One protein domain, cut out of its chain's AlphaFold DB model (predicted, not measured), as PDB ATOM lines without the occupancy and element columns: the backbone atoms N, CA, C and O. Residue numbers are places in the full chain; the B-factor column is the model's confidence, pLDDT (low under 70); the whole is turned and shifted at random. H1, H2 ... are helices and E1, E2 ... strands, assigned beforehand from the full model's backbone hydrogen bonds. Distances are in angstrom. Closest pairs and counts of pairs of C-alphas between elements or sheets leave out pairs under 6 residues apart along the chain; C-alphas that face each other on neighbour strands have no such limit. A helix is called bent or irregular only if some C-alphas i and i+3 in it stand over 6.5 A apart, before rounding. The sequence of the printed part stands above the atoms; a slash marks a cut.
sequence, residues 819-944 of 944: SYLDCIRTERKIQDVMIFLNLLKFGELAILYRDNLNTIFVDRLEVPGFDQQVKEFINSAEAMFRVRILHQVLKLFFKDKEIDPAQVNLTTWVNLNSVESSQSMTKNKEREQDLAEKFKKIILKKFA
ATOM      1  N   SER A 819     193.907 106.074 109.576       89.19
ATOM      2  CA  SER A 819     194.333 106.140 108.183       89.19
ATOM      3  C   SER A 819     193.096 106.218 107.300       89.19
ATOM      4  O   SER A 819     192.174 105.423 107.441       89.19
ATOM      5  N   TYR A 820     193.069 107.134 106.336       88.44
ATOM      6  CA  TYR A 820     191.957 107.211 105.385       88.44
ATOM      7  C   TYR A 820     191.794 105.908 104.570       88.44
ATOM      8  O   TYR A 820     190.696 105.592 104.119       88.44
ATOM      9  N   LEU A 821     192.866 105.111 104.439       90.62
ATOM     10  CA  LEU A 821     192.856 103.789 103.801       90.62
ATOM     11  C   LEU A 821     192.100 102.731 104.617       90.62
ATOM     12  O   LEU A 821     191.748 101.682 104.073       90.62
ATOM     13  N   ASP A 822     191.830 102.982 105.898       91.00
ATOM     14  CA  ASP A 822     191.088 102.049 106.749       91.00
ATOM     15  C   ASP A 822     189.635 101.892 106.276       91.00
ATOM     16  O   ASP A 822     189.050 100.837 106.511       91.00
ATOM     17  N   CYS A 823     189.103 102.856 105.506       88.75
ATOM     18  CA  CYS A 823     187.783 102.763 104.863       88.75
ATOM     19  C   CYS A 823     187.635 101.527 103.961       88.75
ATOM     20  O   CYS A 823     186.529 101.021 103.817       88.75
ATOM     21  N   ILE A 824     188.739 101.049 103.373       90.25
ATOM     22  CA  ILE A 824     188.754  99.905 102.442       90.25
ATOM     23  C   ILE A 824     189.550  98.703 102.970       90.25
ATOM     24  O   ILE A 824     189.433  97.598 102.442       90.25
ATOM     25  N   ARG A 825     190.425  98.909 103.964       90.62
ATOM     26  CA  ARG A 825     191.286  97.853 104.530       90.62
ATOM     27  C   ARG A 825     190.676  97.179 105.747       90.62
ATOM     28  O   ARG A 825     191.079  96.066 106.073       90.62
ATOM     29  N   THR A 826     189.760  97.855 106.432       89.81
ATOM     30  CA  THR A 826     189.204  97.375 107.695       89.81
ATOM     31  C   THR A 826     187.693  97.308 107.623       89.81
ATOM     32  O   THR A 826     187.036  98.184 107.072       89.81
ATOM     33  N   GLU A 827     187.136  96.254 108.207       90.19
ATOM     34  CA  GLU A 827     185.703  96.180 108.444       90.19
ATOM     35  C   GLU A 827     185.313  97.230 109.491       90.19
ATOM     36  O   GLU A 827     186.010  97.413 110.497       90.19
ATOM     37  N   ARG A 828     184.212  97.942 109.250       89.88
ATOM     38  CA  ARG A 828     183.735  98.986 110.157       89.88
ATOM     39  C   ARG A 828     183.188  98.348 111.432       89.88
ATOM     40  O   ARG A 828     182.250  97.565 111.366       89.88
ATOM     41  N   LYS A 829     183.756  98.699 112.588       93.38
ATOM     42  CA  LYS A 829     183.367  98.158 113.904       93.38
ATOM     43  C   LYS A 829     183.362  99.246 114.963       93.38
ATOM     44  O   LYS A 829     184.133 100.204 114.888       93.38
ATOM     45  N   ILE A 830     182.513  99.081 115.971       95.75
ATOM     46  CA  ILE A 830     182.493  99.954 117.146       95.75
ATOM     47  C   ILE A 830     183.679  99.613 118.054       95.75
ATOM     48  O   ILE A 830     183.941  98.444 118.313       95.75
ATOM     49  N   GLN A 831     184.401 100.633 118.524       94.19
ATOM     50  CA  GLN A 831     185.578 100.478 119.388       94.19
ATOM     51  C   GLN A 831     185.336 100.973 120.813       94.19
ATOM     52  O   GLN A 831     185.743 100.318 121.769       94.19
ATOM     53  N   ASP A 832     184.660 102.112 120.962       96.31
ATOM     54  CA  ASP A 832     184.403 102.730 122.261       96.31
ATOM     55  C   ASP A 832     182.905 102.892 122.471       96.31
ATOM     56  O   ASP A 832     182.193 103.362 121.579       96.31
ATOM     57  N   VAL A 833     182.436 102.544 123.669       97.56
ATOM     58  CA  VAL A 833     181.030 102.679 124.060       97.56
ATOM     59  C   VAL A 833     180.965 103.252 125.467       97.56
ATOM     60  O   VAL A 833     181.552 102.716 126.403       97.56
ATOM     61  N   MET A 834     180.218 104.336 125.631       97.88
ATOM     62  CA  MET A 834     179.943 104.971 126.908       97.88
ATOM     63  C   MET A 834     178.433 105.064 127.130       97.88
ATOM     64  O   MET A 834     177.736 105.780 126.416       97.88
ATOM     65  N   ILE A 835     177.933 104.337 128.129       97.62
ATOM     66  CA  ILE A 835     176.502 104.260 128.449       97.62
ATOM     67  C   ILE A 835     176.205 105.133 129.664       97.62
ATOM     68  O   ILE A 835     176.796 104.945 130.729       97.62
ATOM     69  N   PHE A 836     175.264 106.055 129.514       97.31
ATOM     70  CA  PHE A 836     174.769 106.924 130.570       97.31
ATOM     71  C   PHE A 836     173.361 106.488 130.966       97.31
ATOM     72  O   PHE A 836     172.461 106.478 130.128       97.31
ATOM     73  N   LEU A 837     173.170 106.151 132.240       95.94
ATOM     74  CA  LEU A 837     171.856 105.859 132.806       95.94
ATOM     75  C   LEU A 837     171.341 107.079 133.579       95.94
ATOM     76  O   LEU A 837     172.036 107.586 134.467       95.94
ATOM     77  N   ASN A 838     170.122 107.507 133.249       93.06
ATOM     78  CA  ASN A 838     169.396 108.610 133.884       93.06
ATOM     79  C   ASN A 838     170.103 109.978 133.773       93.06
ATOM     80  O   ASN A 838     170.163 110.734 134.745       93.06
ATOM     81  N   LEU A 839     170.684 110.296 132.606       88.75
ATOM     82  CA  LEU A 839     171.487 111.513 132.415       88.75
ATOM     83  C   LEU A 839     170.683 112.807 132.579       88.75
ATOM     84  O   LEU A 839     171.255 113.783 133.037       88.75
ATOM     85  N   LEU A 840     169.396 112.816 132.237       86.94
ATOM     86  CA  LEU A 840     168.464 113.923 132.505       86.94
ATOM     87  C   LEU A 840     167.009 113.465 132.671       86.94
ATOM     88  O   LEU A 840     166.193 114.213 133.190       86.94
ATOM     89  N   LYS A 841     166.689 112.247 132.230       88.50
ATOM     90  CA  LYS A 841     165.374 111.627 132.359       88.50
ATOM     91  C   LYS A 841     165.522 110.262 133.020       88.50
ATOM     92  O   LYS A 841     166.392 109.476 132.637       88.50
ATOM     93  N   PHE A 842     164.723 109.986 134.039       88.81
ATOM     94  CA  PHE A 842     164.745 108.727 134.767       88.81
ATOM     95  C   PHE A 842     164.196 107.613 133.866       88.81
ATOM     96  O   PHE A 842     163.095 107.710 133.335       88.81
ATOM     97  N   GLY A 843     164.984 106.558 133.657       90.44
ATOM     98  CA  GLY A 843     164.691 105.523 132.667       90.44
ATOM     99  C   GLY A 843     165.186 105.828 131.253       90.44
ATOM    100  O   GLY A 843     164.871 105.075 130.337       90.44
ATOM    101  N   GLU A 844     165.977 106.883 131.045       92.31
ATOM    102  CA  GLU A 844     166.676 107.118 129.777       92.31
ATOM    103  C   GLU A 844     168.074 106.477 129.782       92.31
ATOM    104  O   GLU A 844     168.854 106.610 130.733       92.31
ATOM    105  N   LEU A 845     168.408 105.834 128.664       95.62
ATOM    106  CA  LEU A 845     169.763 105.470 128.278       95.62
ATOM    107  C   LEU A 845     170.261 106.420 127.190       95.62
ATOM    108  O   LEU A 845     169.796 106.370 126.052       95.62
ATOM    109  N   ALA A 846     171.261 107.234 127.512       96.69
ATOM    110  CA  ALA A 846     172.017 107.972 126.507       96.69
ATOM    111  C   ALA A 846     173.319 107.216 126.219       96.69
ATOM    112  O   ALA A 846     174.051 106.859 127.142       96.69
ATOM    113  N   ILE A 847     173.612 106.930 124.951       97.50
ATOM    114  CA  ILE A 847     174.752 106.096 124.562       97.50
ATOM    115  C   ILE A 847     175.633 106.872 123.595       97.50
ATOM    116  O   ILE A 847     175.219 107.216 122.492       97.50
ATOM    117  N   LEU A 848     176.867 107.119 124.018       98.12
ATOM    118  CA  LEU A 848     177.921 107.717 123.213       98.12
ATOM    119  C   LEU A 848     178.843 106.604 122.722       98.12
ATOM    120  O   LEU A 848     179.397 105.870 123.534       98.12
ATOM    121  N   TYR A 849     179.049 106.482 121.418       97.19
ATOM    122  CA  TYR A 849     179.925 105.448 120.868       97.19
ATOM    123  C   TYR A 849     180.716 105.942 119.664       97.19
ATOM    124  O   TYR A 849     180.387 106.961 119.052       97.19
ATOM    125  N   ARG A 850     181.800 105.233 119.349       96.00
ATOM    126  CA  ARG A 850     182.709 105.572 118.256       96.00
ATOM    127  C   ARG A 850     183.132 104.335 117.477       96.00
ATOM    128  O   ARG A 850     183.455 103.307 118.072       96.00
ATOM    129  N   ASP A 851     183.168 104.464 116.154       94.31
ATOM    130  CA  ASP A 851     183.718 103.440 115.264       94.31
ATOM    131  C   ASP A 851     185.238 103.567 115.053       94.31
ATOM    132  O   ASP A 851     185.862 104.584 115.367       94.31
ATOM    133  N   ASN A 852     185.839 102.530 114.474       91.88
ATOM    134  CA  ASN A 852     187.255 102.496 114.098       91.88
ATOM    135  C   ASN A 852     187.664 103.537 113.038       91.88
ATOM    136  O   ASN A 852     188.856 103.769 112.858       91.88
ATOM    137  N   LEU A 853     186.706 104.207 112.387       91.25
ATOM    138  CA  LEU A 853     186.941 105.329 111.469       91.25
ATOM    139  C   LEU A 853     186.787 106.700 112.157       91.25
ATOM    140  O   LEU A 853     186.732 107.752 111.506       91.25
ATOM    141  N   ASN A 854     186.740 106.710 113.495       91.62
ATOM    142  CA  ASN A 854     186.626 107.899 114.338       91.62
ATOM    143  C   ASN A 854     185.387 108.753 113.999       91.62
ATOM    144  O   ASN A 854     185.449 109.988 113.962       91.62
ATOM    145  N   THR A 855     184.269 108.093 113.696       92.38
ATOM    146  CA  THR A 855     182.925 108.685 113.644       92.38
ATOM    147  C   THR A 855     182.269 108.503 115.003       92.38
ATOM    148  O   THR A 855     182.301 107.408 115.561       92.38
ATOM    149  N   ILE A 856     181.715 109.583 115.554       94.94
ATOM    150  CA  ILE A 856     181.175 109.619 116.915       94.94
ATOM    151  C   ILE A 856     179.661 109.765 116.839       94.94
ATOM    152  O   ILE A 856     179.158 110.621 116.113       94.94
ATOM    153  N   PHE A 857     178.959 108.948 117.612       95.94
ATOM    154  CA  PHE A 857     177.509 108.840 117.615       95.94
ATOM    155  C   PHE A 857     176.950 109.059 119.018       95.94
ATOM    156  O   PHE A 857     177.591 108.699 120.008       95.94
ATOM    157  N   VAL A 858     175.743 109.612 119.094       96.88
ATOM    158  CA  VAL A 858     174.959 109.752 120.320       96.88
ATOM    159  C   VAL A 858     173.537 109.272 120.052       96.88
ATOM    160  O   VAL A 858     172.785 109.933 119.342       96.88
ATOM    161  N   ASP A 859     173.169 108.145 120.658       96.19
ATOM    162  CA  ASP A 859     171.803 107.616 120.644       96.19
ATOM    163  C   ASP A 859     171.122 107.852 121.999       96.19
ATOM    164  O   ASP A 859     171.774 107.928 123.047       96.19
ATOM    165  N   ARG A 860     169.793 107.960 121.978       94.00
ATOM    166  CA  ARG A 860     168.944 108.047 123.172       94.00
ATOM    167  C   ARG A 860     167.857 106.998 123.084       94.00
ATOM    168  O   ARG A 860     167.175 106.910 122.067       94.00
ATOM    169  N   LEU A 861     167.714 106.212 124.140       94.69
ATOM    170  CA  LEU A 861     166.761 105.118 124.225       94.69
ATOM    171  C   LEU A 861     165.980 105.256 125.527       94.69
ATOM    172  O   LEU A 861     166.568 105.328 126.605       94.69
ATOM    173  N   GLU A 862     164.658 105.265 125.438       92.75
ATOM    174  CA  GLU A 862     163.802 105.195 126.621       92.75
ATOM    175  C   GLU A 862     163.625 103.739 127.055       92.75
ATOM    176  O   GLU A 862     163.502 102.841 126.221       92.75
ATOM    177  N   VAL A 863     163.605 103.499 128.367       93.19
ATOM    178  CA  VAL A 863     163.314 102.192 128.958       93.19
ATOM    179  C   VAL A 863     161.843 102.184 129.395       93.19
ATOM    180  O   VAL A 863     161.506 102.812 130.400       93.19
ATOM    181  N   PRO A 864     160.943 101.494 128.667       90.88
ATOM    182  CA  PRO A 864     159.509 101.586 128.927       90.88
ATOM    183  C   PRO A 864     159.130 101.109 130.336       90.88
ATOM    184  O   PRO A 864     159.550 100.033 130.762       90.88
ATOM    185  N   GLY A 865     158.315 101.895 131.048       86.06
ATOM    186  CA  GLY A 865     157.807 101.556 132.385       86.06
ATOM    187  C   GLY A 865     158.867 101.521 133.493       86.06
ATOM    188  O   GLY A 865     158.635 100.928 134.547       86.06
ATOM    189  N   PHE A 866     160.046 102.105 133.263       88.94
ATOM    190  CA  PHE A 866     161.136 102.153 134.243       88.94
ATOM    191  C   PHE A 866     160.841 103.112 135.409       88.94
ATOM    192  O   PHE A 866     161.178 102.835 136.558       88.94
ATOM    193  N   ASP A 867     160.161 104.215 135.118       84.38
ATOM    194  CA  ASP A 867     159.679 105.225 136.063       84.38
ATOM    195  C   ASP A 867     158.636 104.683 137.057       84.38
ATOM    196  O   ASP A 867     158.608 105.090 138.219       84.38
ATOM    197  N   GLN A 868     157.838 103.690 136.658       87.19
ATOM    198  CA  GLN A 868     156.834 103.053 137.525       87.19
ATOM    199  C   GLN A 868     157.449 102.362 138.757       87.19
ATOM    200  O   GLN A 868     156.776 102.190 139.772       87.19
ATOM    201  N   GLN A 869     158.733 101.991 138.690       87.81
ATOM    202  CA  GLN A 869     159.475 101.313 139.762       87.81
ATOM    203  C   GLN A 869     160.442 102.248 140.511       87.81
ATOM    204  O   GLN A 869     161.282 101.779 141.281       87.81
ATOM    205  N   VAL A 870     160.312 103.573 140.349       87.62
ATOM    206  CA  VAL A 870     161.254 104.560 140.913       87.62
ATOM    207  C   VAL A 870     161.514 104.352 142.413       87.62
ATOM    208  O   VAL A 870     162.666 104.349 142.836       87.62
ATOM    209  N   LYS A 871     160.473 104.077 143.216       86.81
ATOM    210  CA  LYS A 871     160.590 103.882 144.676       86.81
ATOM    211  C   LYS A 871     161.484 102.699 145.048       86.81
ATOM    212  O   LYS A 871     162.177 102.750 146.060       86.81
ATOM    213  N   GLU A 872     161.464 101.634 144.256       88.62
ATOM    214  CA  GLU A 872     162.321 100.468 144.473       88.62
ATOM    215  C   GLU A 872     163.767 100.776 144.063       88.62
ATOM    216  O   GLU A 872     164.710 100.494 144.803       88.62
ATOM    217  N   PHE A 873     163.940 101.422 142.909       91.38
ATOM    218  CA  PHE A 873     165.253 101.710 142.329       91.38
ATOM    219  C   PHE A 873     166.054 102.746 143.114       91.38
ATOM    220  O   PHE A 873     167.267 102.586 143.262       91.38
ATOM    221  N   ILE A 874     165.382 103.746 143.688       87.94
ATOM    222  CA  ILE A 874     166.015 104.730 144.572       87.94
ATOM    223  C   ILE A 874     166.651 104.034 145.782       87.94
ATOM    224  O   ILE A 874     167.774 104.360 146.162       87.94
ATOM    225  N   ASN A 875     165.966 103.042 146.355       87.88
ATOM    226  CA  ASN A 875     166.440 102.309 147.529       87.88
ATOM    227  C   ASN A 875     167.487 101.235 147.190       87.88
ATOM    228  O   ASN A 875     168.259 100.825 148.058       87.88
ATOM    229  N   SER A 876     167.531 100.762 145.939       89.94
ATOM    230  CA  SER A 876     168.429  99.690 145.513       89.94
ATOM    231  C   SER A 876     168.939  99.880 144.084       89.94
ATOM    232  O   SER A 876     168.294  99.501 143.103       89.94
ATOM    233  N   ALA A 877     170.184 100.356 143.969       89.00
ATOM    234  CA  ALA A 877     170.899 100.403 142.692       89.00
ATOM    235  C   ALA A 877     171.003  99.019 142.029       89.00
ATOM    236  O   ALA A 877     170.985  98.902 140.808       89.00
ATOM    237  N   GLU A 878     171.106  97.951 142.826       89.81
ATOM    238  CA  GLU A 878     171.207  96.590 142.303       89.81
ATOM    239  C   GLU A 878     169.889  96.103 141.688       89.81
ATOM    240  O   GLU A 878     169.925  95.454 140.642       89.81
ATOM    241  N   ALA A 879     168.742  96.458 142.280       90.56
ATOM    242  CA  ALA A 879     167.431  96.200 141.682       90.56
ATOM    243  C   ALA A 879     167.285  96.960 140.355       90.56
ATOM    244  O   ALA A 879     166.948  96.360 139.332       90.56
ATOM    245  N   MET A 880     167.669  98.243 140.348       93.88
ATOM    246  CA  MET A 880     167.653  99.097 139.158       93.88
ATOM    247  C   MET A 880     168.483  98.509 138.008       93.88
ATOM    248  O   MET A 880     168.006  98.391 136.881       93.88
ATOM    249  N   PHE A 881     169.720  98.085 138.284       94.62
ATOM    250  CA  PHE A 881     170.607  97.535 137.257       94.62
ATOM    251  C   PHE A 881     170.189  96.147 136.761       94.62
ATOM    252  O   PHE A 881     170.620  95.745 135.686       94.62
ATOM    253  N   ARG A 882     169.387  95.393 137.526       92.00
ATOM    254  CA  ARG A 882     168.983  94.022 137.173       92.00
ATOM    255  C   ARG A 882     167.617  93.932 136.495       92.00
ATOM    256  O   ARG A 882     167.239  92.833 136.072       92.00
ATOM    257  N   VAL A 883     166.896  95.046 136.357       93.12
ATOM    258  CA  VAL A 883     165.556  95.052 135.764       93.12
ATOM    259  C   VAL A 883     165.578  94.485 134.337       93.12
ATOM    260  O   VAL A 883     166.435  94.797 133.506       93.12
ATOM    261  N   ARG A 884     164.621  93.602 134.037       92.44
ATOM    262  CA  ARG A 884     164.592  92.848 132.773       92.44
ATOM    263  C   ARG A 884     164.468  93.750 131.543       92.44
ATOM    264  O   ARG A 884     165.092  93.455 130.529       92.44
ATOM    265  N   ILE A 885     163.677  94.818 131.634       92.69
ATOM    266  CA  ILE A 885     163.377  95.708 130.502       92.69
ATOM    267  C   ILE A 885     164.628  96.497 130.089       92.69
ATOM    268  O   ILE A 885     164.950  96.550 128.906       92.69
ATOM    269  N   LEU A 886     165.411  96.997 131.053       94.06
ATOM    270  CA  LEU A 886     166.702  97.650 130.799       94.06
ATOM    271  C   LEU A 886     167.644  96.740 130.000       94.06
ATOM    272  O   LEU A 886     168.223  97.144 128.993       94.06
ATOM    273  N   HIS A 887     167.752  95.474 130.411       95.00
ATOM    274  CA  HIS A 887     168.558  94.485 129.700       95.00
ATOM    275  C   HIS A 887     168.029  94.164 128.296       95.00
ATOM    276  O   HIS A 887     168.822  93.857 127.409       95.00
ATOM    277  N   GLN A 888     166.714  94.216 128.065       94.88
ATOM    278  CA  GLN A 888     166.146  94.023 126.728       94.88
ATOM    279  C   GLN A 888     166.529  95.169 125.788       94.88
ATOM    280  O   GLN A 888     166.969  94.893 124.673       94.88
ATOM    281  N   VAL A 889     166.436  96.420 126.250       95.94
ATOM    282  CA  VAL A 889     166.838  97.604 125.470       95.94
ATOM    283  C   VAL A 889     168.333  97.555 125.134       95.94
ATOM    284  O   VAL A 889     168.702  97.694 123.970       95.94
ATOM    285  N   LEU A 890     169.192  97.257 126.117       96.31
ATOM    286  CA  LEU A 890     170.636  97.105 125.890       96.31
ATOM    287  C   LEU A 890     170.964  95.965 124.916       96.31
ATOM    288  O   LEU A 890     171.817  96.128 124.048       96.31
ATOM    289  N   LYS A 891     170.267  94.823 125.018       95.69
ATOM    290  CA  LYS A 891     170.456  93.691 124.100       95.69
ATOM    291  C   LYS A 891     170.115  94.060 122.659       95.69
ATOM    292  O   LYS A 891     170.839  93.654 121.755       95.69
ATOM    293  N   LEU A 892     169.008  94.775 122.452       96.25
ATOM    294  CA  LEU A 892     168.607  95.249 121.127       96.25
ATOM    295  C   LEU A 892     169.656  96.211 120.574       96.25
ATOM    296  O   LEU A 892     170.160  95.972 119.487       96.25
ATOM    297  N   PHE A 893     170.085  97.195 121.368       96.00
ATOM    298  CA  PHE A 893     171.135  98.128 120.958       96.00
ATOM    299  C   PHE A 893     172.439  97.418 120.557       96.00
ATOM    300  O   PHE A 893     172.964  97.669 119.475       96.00
ATOM    301  N   PHE A 894     172.954  96.507 121.391       96.69
ATOM    302  CA  PHE A 894     174.190  95.785 121.071       96.69
ATOM    303  C   PHE A 894     174.046  94.904 119.831       96.69
ATOM    304  O   PHE A 894     174.967  94.846 119.023       96.69
ATOM    305  N   LYS A 895     172.889  94.262 119.646       95.38
ATOM    306  CA  LYS A 895     172.615  93.462 118.451       95.38
ATOM    307  C   LYS A 895     172.550  94.333 117.194       95.38
ATOM    308  O   LYS A 895     173.196  94.001 116.209       95.38
ATOM    309  N   ASP A 896     171.804  95.434 117.238       94.44
ATOM    310  CA  ASP A 896     171.571  96.314 116.087       94.44
ATOM    311  C   ASP A 896     172.843  97.048 115.644       94.44
ATOM    312  O   ASP A 896     172.981  97.413 114.479       94.44
ATOM    313  N   LYS A 897     173.775  97.277 116.575       94.06
ATOM    314  CA  LYS A 897     175.070  97.924 116.315       94.06
ATOM    315  C   LYS A 897     176.237  96.942 116.194       94.06
ATOM    316  O   LYS A 897     177.372  97.397 116.081       94.06
ATOM    317  N   GLU A 898     175.968  95.636 116.253       94.94
ATOM    318  CA  GLU A 898     176.975  94.564 116.197       94.94
ATOM    319  C   GLU A 898     178.110  94.744 117.227       94.94
ATOM    320  O   GLU A 898     179.294  94.553 116.947       94.94
ATOM    321  N   ILE A 899     177.745  95.147 118.445       95.31
ATOM    322  CA  ILE A 899     178.675  95.392 119.549       95.31
ATOM    323  C   ILE A 899     178.788  94.131 120.400       95.31
ATOM    324  O   ILE A 899     177.800  93.678 120.975       95.31
ATOM    325  N   ASP A 900     180.012  93.636 120.563       94.19
ATOM    326  CA  ASP A 900     180.373  92.729 121.652       94.19
ATOM    327  C   ASP A 900     180.907  93.558 122.839       94.19
ATOM    328  O   ASP A 900     182.008  94.118 122.752       94.19
ATOM    329  N   PRO A 901     180.165  93.659 123.962       93.19
ATOM    330  CA  PRO A 901     180.577  94.437 125.129       93.19
ATOM    331  C   PRO A 901     181.918  94.003 125.739       93.19
ATOM    332  O   PRO A 901     182.536  94.806 126.441       93.19
ATOM    333  N   ALA A 902     182.363  92.765 125.494       92.81
ATOM    334  CA  ALA A 902     183.634  92.231 125.980       92.81
ATOM    335  C   ALA A 902     184.842  92.708 125.161       92.81
ATOM    336  O   ALA A 902     185.956  92.759 125.684       92.81
ATOM    337  N   GLN A 903     184.624  93.030 123.884       93.69
ATOM    338  CA  GLN A 903     185.679  93.370 122.922       93.69
ATOM    339  C   GLN A 903     185.829  94.880 122.708       93.69
ATOM    340  O   GLN A 903     186.823  95.328 122.137       93.69
ATOM    341  N   VAL A 904     184.860  95.675 123.166       94.81
ATOM    342  CA  VAL A 904     184.903  97.140 123.087       94.81
ATOM    343  C   VAL A 904     185.398  97.763 124.389       94.81
ATOM    344  O   VAL A 904     185.265  97.206 125.482       94.81
ATOM    345  N   ASN A 905     185.908  98.988 124.296       95.19
ATOM    346  CA  ASN A 905     186.189  99.816 125.459       95.19
ATOM    347  C   ASN A 905     184.872 100.335 126.065       95.19
ATOM    348  O   ASN A 905     184.432 101.458 125.801       95.19
ATOM    349  N   LEU A 906     184.220  99.481 126.860       96.56
ATOM    350  CA  LEU A 906     182.965  99.801 127.529       96.56
ATOM    351  C   LEU A 906     183.206 100.628 128.795       96.56
ATOM    352  O   LEU A 906     183.878 100.207 129.744       96.56
ATOM    353  N   THR A 907     182.559 101.783 128.844       96.75
ATOM    354  CA  THR A 907     182.498 102.676 129.996       96.75
ATOM    355  C   THR A 907     181.043 102.972 130.340       96.75
ATOM    356  O   THR A 907     180.169 103.009 129.480       96.75
ATOM    357  N   THR A 908     180.760 103.205 131.613       96.88
ATOM    358  CA  THR A 908     179.421 103.569 132.081       96.88
ATOM    359  C   THR A 908     179.468 104.840 132.917       96.88
ATOM    360  O   THR A 908     180.508 105.242 133.462       96.88
ATOM    361  N   TRP A 909     178.320 105.487 133.019       96.56
ATOM    362  CA  TRP A 909     178.043 106.570 133.938       96.56
ATOM    363  C   TRP A 909     176.610 106.412 134.436       96.56
ATOM    364  O   TRP A 909     175.709 106.098 133.662       96.56
ATOM    365  N   VAL A 910     176.403 106.589 135.734       94.81
ATOM    366  CA  VAL A 910     175.085 106.469 136.358       94.81
ATOM    367  C   VAL A 910     174.846 107.737 137.148       94.81
ATOM    368  O   VAL A 910     175.732 108.174 137.891       94.81
ATOM    369  N   ASN A 911     173.658 108.319 137.005       92.19
ATOM    370  CA  ASN A 911     173.325 109.502 137.771       92.19
ATOM    371  C   ASN A 911     173.273 109.176 139.266       92.19
ATOM    372  O   ASN A 911     172.478 108.360 139.728       92.19
ATOM    373  N   LEU A 912     174.136 109.845 140.029       90.31
ATOM    374  CA  LEU A 912     174.243 109.672 141.473       90.31
ATOM    375  C   LEU A 912     172.924 109.968 142.201       90.31
ATOM    376  O   LEU A 912     172.674 109.389 143.254       90.31
ATOM    377  N   ASN A 913     172.102 110.867 141.650       88.44
ATOM    378  CA  ASN A 913     170.844 111.303 142.259       88.44
ATOM    379  C   ASN A 913     169.712 110.279 142.085       88.44
ATOM    380  O   ASN A 913     168.690 110.386 142.752       88.44
ATOM    381  N   SER A 914     169.899 109.262 141.239       89.06
ATOM    382  CA  SER A 914     168.901 108.212 141.013       89.06
ATOM    383  C   SER A 914     168.844 107.159 142.121       89.06
ATOM    384  O   SER A 914     168.022 106.252 142.046       89.06
ATOM    385  N   VAL A 915     169.729 107.239 143.119       87.75
ATOM    386  CA  VAL A 915     169.833 106.272 144.217       87.75
ATOM    387  C   VAL A 915     170.062 107.027 145.528       87.75
ATOM    388  O   VAL A 915     170.933 107.900 145.605       87.75
ATOM    389  N   GLU A 916     169.355 106.663 146.592       81.81
ATOM    390  CA  GLU A 916     169.564 107.205 147.938       81.81
ATOM    391  C   GLU A 916     170.874 106.700 148.573       81.81
ATOM    392  O   GLU A 916     171.392 105.625 148.255       81.81
ATOM    393  N   SER A 917     171.471 107.501 149.463       68.12
ATOM    394  CA  SER A 917     172.612 107.066 150.280       68.12
ATOM    395  C   SER A 917     172.737 107.851 151.572       68.12
ATOM    396  O   SER A 917     172.530 109.059 151.607       68.12
ATOM    397  N   SER A 918     173.173 107.140 152.610       61.91
ATOM    398  CA  SER A 918     173.518 107.653 153.934       61.91
ATOM    399  C   SER A 918     174.944 108.221 154.048       61.91
ATOM    400  O   SER A 918     175.347 108.647 155.128       61.91
ATOM    401  N   GLN A 919     175.745 108.207 152.974       60.12
ATOM    402  CA  GLN A 919     177.138 108.673 152.998       60.12
ATOM    403  C   GLN A 919     177.259 110.194 152.796       60.12
ATOM    404  O   GLN A 919     176.474 110.808 152.080       60.12
ATOM    405  N   SER A 920     178.292 110.799 153.397       62.50
ATOM    406  CA  SER A 920     178.580 112.240 153.292       62.50
ATOM    407  C   SER A 920     178.796 112.708 151.844       62.50
ATOM    408  O   SER A 920     179.485 112.051 151.060       62.50
ATOM    409  N   MET A 921     178.314 113.918 151.538       62.66
ATOM    410  CA  MET A 921     178.469 114.616 150.250       62.66
ATOM    411  C   MET A 921     179.927 114.733 149.767       62.66
ATOM    412  O   MET A 921     180.176 114.857 148.567       62.66
ATOM    413  N   THR A 922     180.910 114.656 150.670       62.59
ATOM    414  CA  THR A 922     182.343 114.696 150.331       62.59
ATOM    415  C   THR A 922     182.840 113.464 149.561       62.59
ATOM    416  O   THR A 922     183.901 113.538 148.946       62.59
ATOM    417  N   LYS A 923     182.074 112.362 149.515       77.38
ATOM    418  CA  LYS A 923     182.424 111.118 148.790       77.38
ATOM    419  C   LYS A 923     181.683 110.927 147.459       77.38
ATOM    420  O   LYS A 923     181.744 109.858 146.854       77.38
ATOM    421  N   ASN A 924     181.006 111.962 146.955       81.69
ATOM    422  CA  ASN A 924     180.158 111.861 145.759       81.69
ATOM    423  C   ASN A 924     180.886 111.341 144.506       81.69
ATOM    424  O   ASN A 924     180.313 110.560 143.752       81.69
ATOM    425  N   LYS A 925     182.152 111.731 144.298       84.50
ATOM    426  CA  LYS A 925     182.965 111.264 143.161       84.50
ATOM    427  C   LYS A 925     183.243 109.758 143.226       84.50
ATOM    428  O   LYS A 925     183.106 109.072 142.219       84.50
ATOM    429  N   GLU A 926     183.623 109.254 144.398       86.31
ATOM    430  CA  GLU A 926     183.912 107.828 144.617       86.31
ATOM    431  C   GLU A 926     182.651 106.983 144.424       86.31
ATOM    432  O   GLU A 926     182.689 105.940 143.775       86.31
ATOM    433  N   ARG A 927     181.508 107.471 144.917       85.50
ATOM    434  CA  ARG A 927     180.220 106.783 144.788       85.50
ATOM    435  C   ARG A 927     179.720 106.724 143.344       85.50
ATOM    436  O   ARG A 927     179.241 105.684 142.906       85.50
ATOM    437  N   GLU A 928     179.843 107.818 142.599       89.44
ATOM    438  CA  GLU A 928     179.528 107.851 141.165       89.44
ATOM    439  C   GLU A 928     180.379 106.831 140.389       89.44
ATOM    440  O   GLU A 928     179.871 106.122 139.518       89.44
ATOM    441  N   GLN A 929     181.659 106.703 140.751       90.69
ATOM    442  CA  GLN A 929     182.559 105.708 140.175       90.69
ATOM    443  C   GLN A 929     182.164 104.270 140.554       90.69
ATOM    444  O   GLN A 929     182.139 103.412 139.675       90.69
ATOM    445  N   ASP A 930     181.798 104.005 141.812       91.56
ATOM    446  CA  ASP A 930     181.325 102.684 142.256       91.56
ATOM    447  C   ASP A 930     180.026 102.261 141.546       91.56
ATOM    448  O   ASP A 930     179.928 101.136 141.053       91.56
ATOM    449  N   LEU A 931     179.049 103.169 141.415       93.56
ATOM    450  CA  LEU A 931     177.810 102.909 140.670       93.56
ATOM    451  C   LEU A 931     178.092 102.594 139.197       93.56
ATOM    452  O   LEU A 931     177.541 101.629 138.661       93.56
ATOM    453  N   ALA A 932     178.971 103.369 138.558       94.06
ATOM    454  CA  ALA A 932     179.386 103.115 137.187       94.06
ATOM    455  C   ALA A 932     180.032 101.724 137.043       94.06
ATOM    456  O   ALA A 932     179.583 100.923 136.221       94.06
ATOM    457  N   GLU A 933     181.026 101.393 137.871       95.44
ATOM    458  CA  GLU A 933     181.719 100.099 137.807       95.44
ATOM    459  C   GLU A 933     180.788  98.914 138.098       95.44
ATOM    460  O   GLU A 933     180.864  97.885 137.421       95.44
ATOM    461  N   LYS A 934     179.860  99.051 139.054       95.38
ATOM    462  CA  LYS A 934     178.826  98.037 139.316       95.38
ATOM    463  C   LYS A 934     177.939  97.815 138.098       95.38
ATOM    464  O   LYS A 934     177.743  96.668 137.694       95.38
ATOM    465  N   PHE A 935     177.452  98.891 137.481       96.25
ATOM    466  CA  PHE A 935     176.619  98.788 136.289       96.25
ATOM    467  C   PHE A 935     177.381  98.149 135.121       96.25
ATOM    468  O   PHE A 935     176.889  97.204 134.505       96.25
ATOM    469  N   LYS A 936     178.633  98.567 134.887       96.50
ATOM    470  CA  LYS A 936     179.519  97.976 133.873       96.50
ATOM    471  C   LYS A 936     179.703  96.473 134.085       96.50
ATOM    472  O   LYS A 936     179.549  95.704 133.141       96.50
ATOM    473  N   LYS A 937     179.991  96.037 135.318       96.12
ATOM    474  CA  LYS A 937     180.151  94.610 135.653       96.12
ATOM    475  C   LYS A 937     178.887  93.799 135.367       96.12
ATOM    476  O   LYS A 937     178.999  92.668 134.904       96.12
ATOM    477  N   ILE A 938     177.704  94.358 135.628       95.00
ATOM    478  CA  ILE A 938     176.423  93.692 135.342       95.00
ATOM    479  C   ILE A 938     176.213  93.540 133.834       95.00
ATOM    480  O   ILE A 938     175.856  92.448 133.394       95.00
ATOM    481  N   ILE A 939     176.490  94.587 133.050       95.31
ATOM    482  CA  ILE A 939     176.420  94.534 131.582       95.31
ATOM    483  C   ILE A 939     177.363  93.450 131.052       95.31
ATOM    484  O   ILE A 939     176.916  92.557 130.337       95.31
ATOM    485  N   LEU A 940     178.636  93.475 131.459       94.38
ATOM    486  CA  LEU A 940     179.621  92.482 131.024       94.38
ATOM    487  C   LEU A 940     179.189  91.066 131.412       94.38
ATOM    488  O   LEU A 940     179.123  90.203 130.557       94.38
ATOM    489  N   LYS A 941     178.771  90.824 132.659       93.19
ATOM    490  CA  LYS A 941     178.319  89.488 133.089       93.19
ATOM    491  C   LYS A 941     177.119  88.957 132.286       93.19
ATOM    492  O   LYS A 941     176.893  87.749 132.258       93.19
ATOM    493  N   LYS A 942     176.282  89.843 131.742       90.94
ATOM    494  CA  LYS A 942     175.033  89.469 131.070       90.94
ATOM    495  C   LYS A 942     175.182  89.300 129.558       90.94
ATOM    496  O   LYS A 942     174.390  88.549 128.987       90.94
ATOM    497  N   PHE A 943     176.114  90.027 128.941       89.75
ATOM    498  CA  PHE A 943     176.216  90.172 127.486       89.75
ATOM    499  C   PHE A 943     177.601  89.869 126.897       89.75
ATOM    500  O   PHE A 943     177.669  89.729 125.679       89.75
ATOM    501  N   ALA A 944     178.657  89.790 127.717       74.81
ATOM    502  CA  ALA A 944     179.908  89.118 127.353       74.81
ATOM    503  C   ALA A 944     179.738  87.608 127.541       74.81
ATOM    504  O   ALA A 944     180.333  86.850 126.747       74.81
TER     505      ALA A 944
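What this domain is: This is residues 819 to 944 of the 944 residues of an uncharacterized protein of SAR324 cluster bacterium (UniProt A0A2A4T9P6). A twisted sheet of four strands has H4 over one face, over E3 and E2, while the long helix H5 packs on the edge strand E4 with its residues 927 to 940, at the sheet's level. H2 and H3 gather at one end of the long axis, H3 packing on H5, and the short H1 lies off at the other end, away from the other helices. The printed part has 126 residues with five named helices and four named strands, in the order H1 E1 E2 E3 H2 H3 H4 E4 H5. The sheet runs E3 E2 E1 E4 and is mixed, as is the class, helices and strands. The whole is compact, with a radius of gyration of the C-alphas of 15.9 A, yet elongated, spanning 54 by 32 by 25 A.

How they stand to each other: H1, residues 822 to 825, is not on the sheet and touches no helix. E1, residues 830 to 837, E2, residues 844 to 851, and E3, residues 856 to 862, form a meander, each strand the antiparallel neighbour of the one before, and two hairpins, E1 with E2 and E2 with E3. N 834 and O 848 are 2.7 A apart, and N 859 and O 847 are 2.9 A apart, both within hydrogen-bond range. H2, residues 867 to 875, and H3, residues 877 to 882, touch only at the corner, the closest C-alphas being those of Phe 873 and Met 880, 4.8 A. H4, residues 884 to 896, is on the sheet at a height of 10.5 A, over E3 and E2, along the strands at 22 degrees to E2 on the local plane. E4, residues 905 to 910, is parallel to E1, with N 907 and O 833 2.8 A apart. H5, residues 921 to 943, is on the sheet but at the sheet's level, with the C-alphas of Trp 909 and Ala 932 the closest to E4, 4.9 A. H5 touches H3 with residues 931 to 938 alone, the closest C-alphas being those of Phe 881 and Phe 935, 6.2 A, at a shallow tilt of 14 degrees, the same way. Every O i to N i+4 pair is within hydrogen-bond range in H3 and H4; the counts are 17 of 19 in H5 and 2 of 5 in H2, where 4 of 6 O i to N i+3 pairs are within range, and H1 is too short for an i+4 pair.

Where its parts are: H1 begins at C-alpha 822 (191.088, 102.049, 106.749). From first to last C-alpha, E1 measures 19.8 A, E2 22.7 A, E3 20.4 A, H4 18.4 A and E4 16.9 A. H5 measures 33.5 A, has a kink of 27 degrees near residue 928, and ends at C-alpha 943 (176.216, 90.172, 127.486). H2 and H5 are irregular: C-alphas 868 and 871 are 8.1 A apart, and C-alphas 922 and 925 are 8.0 A apart.

The domain as a whole: The two C-alphas farthest apart are those of Ile 824 and Ser 918, 54.3 A. The printed part has no cut, and no link between named elements is long. The mean pLDDT of the printed part is 90.8, and residues 917 to 922 are under 70.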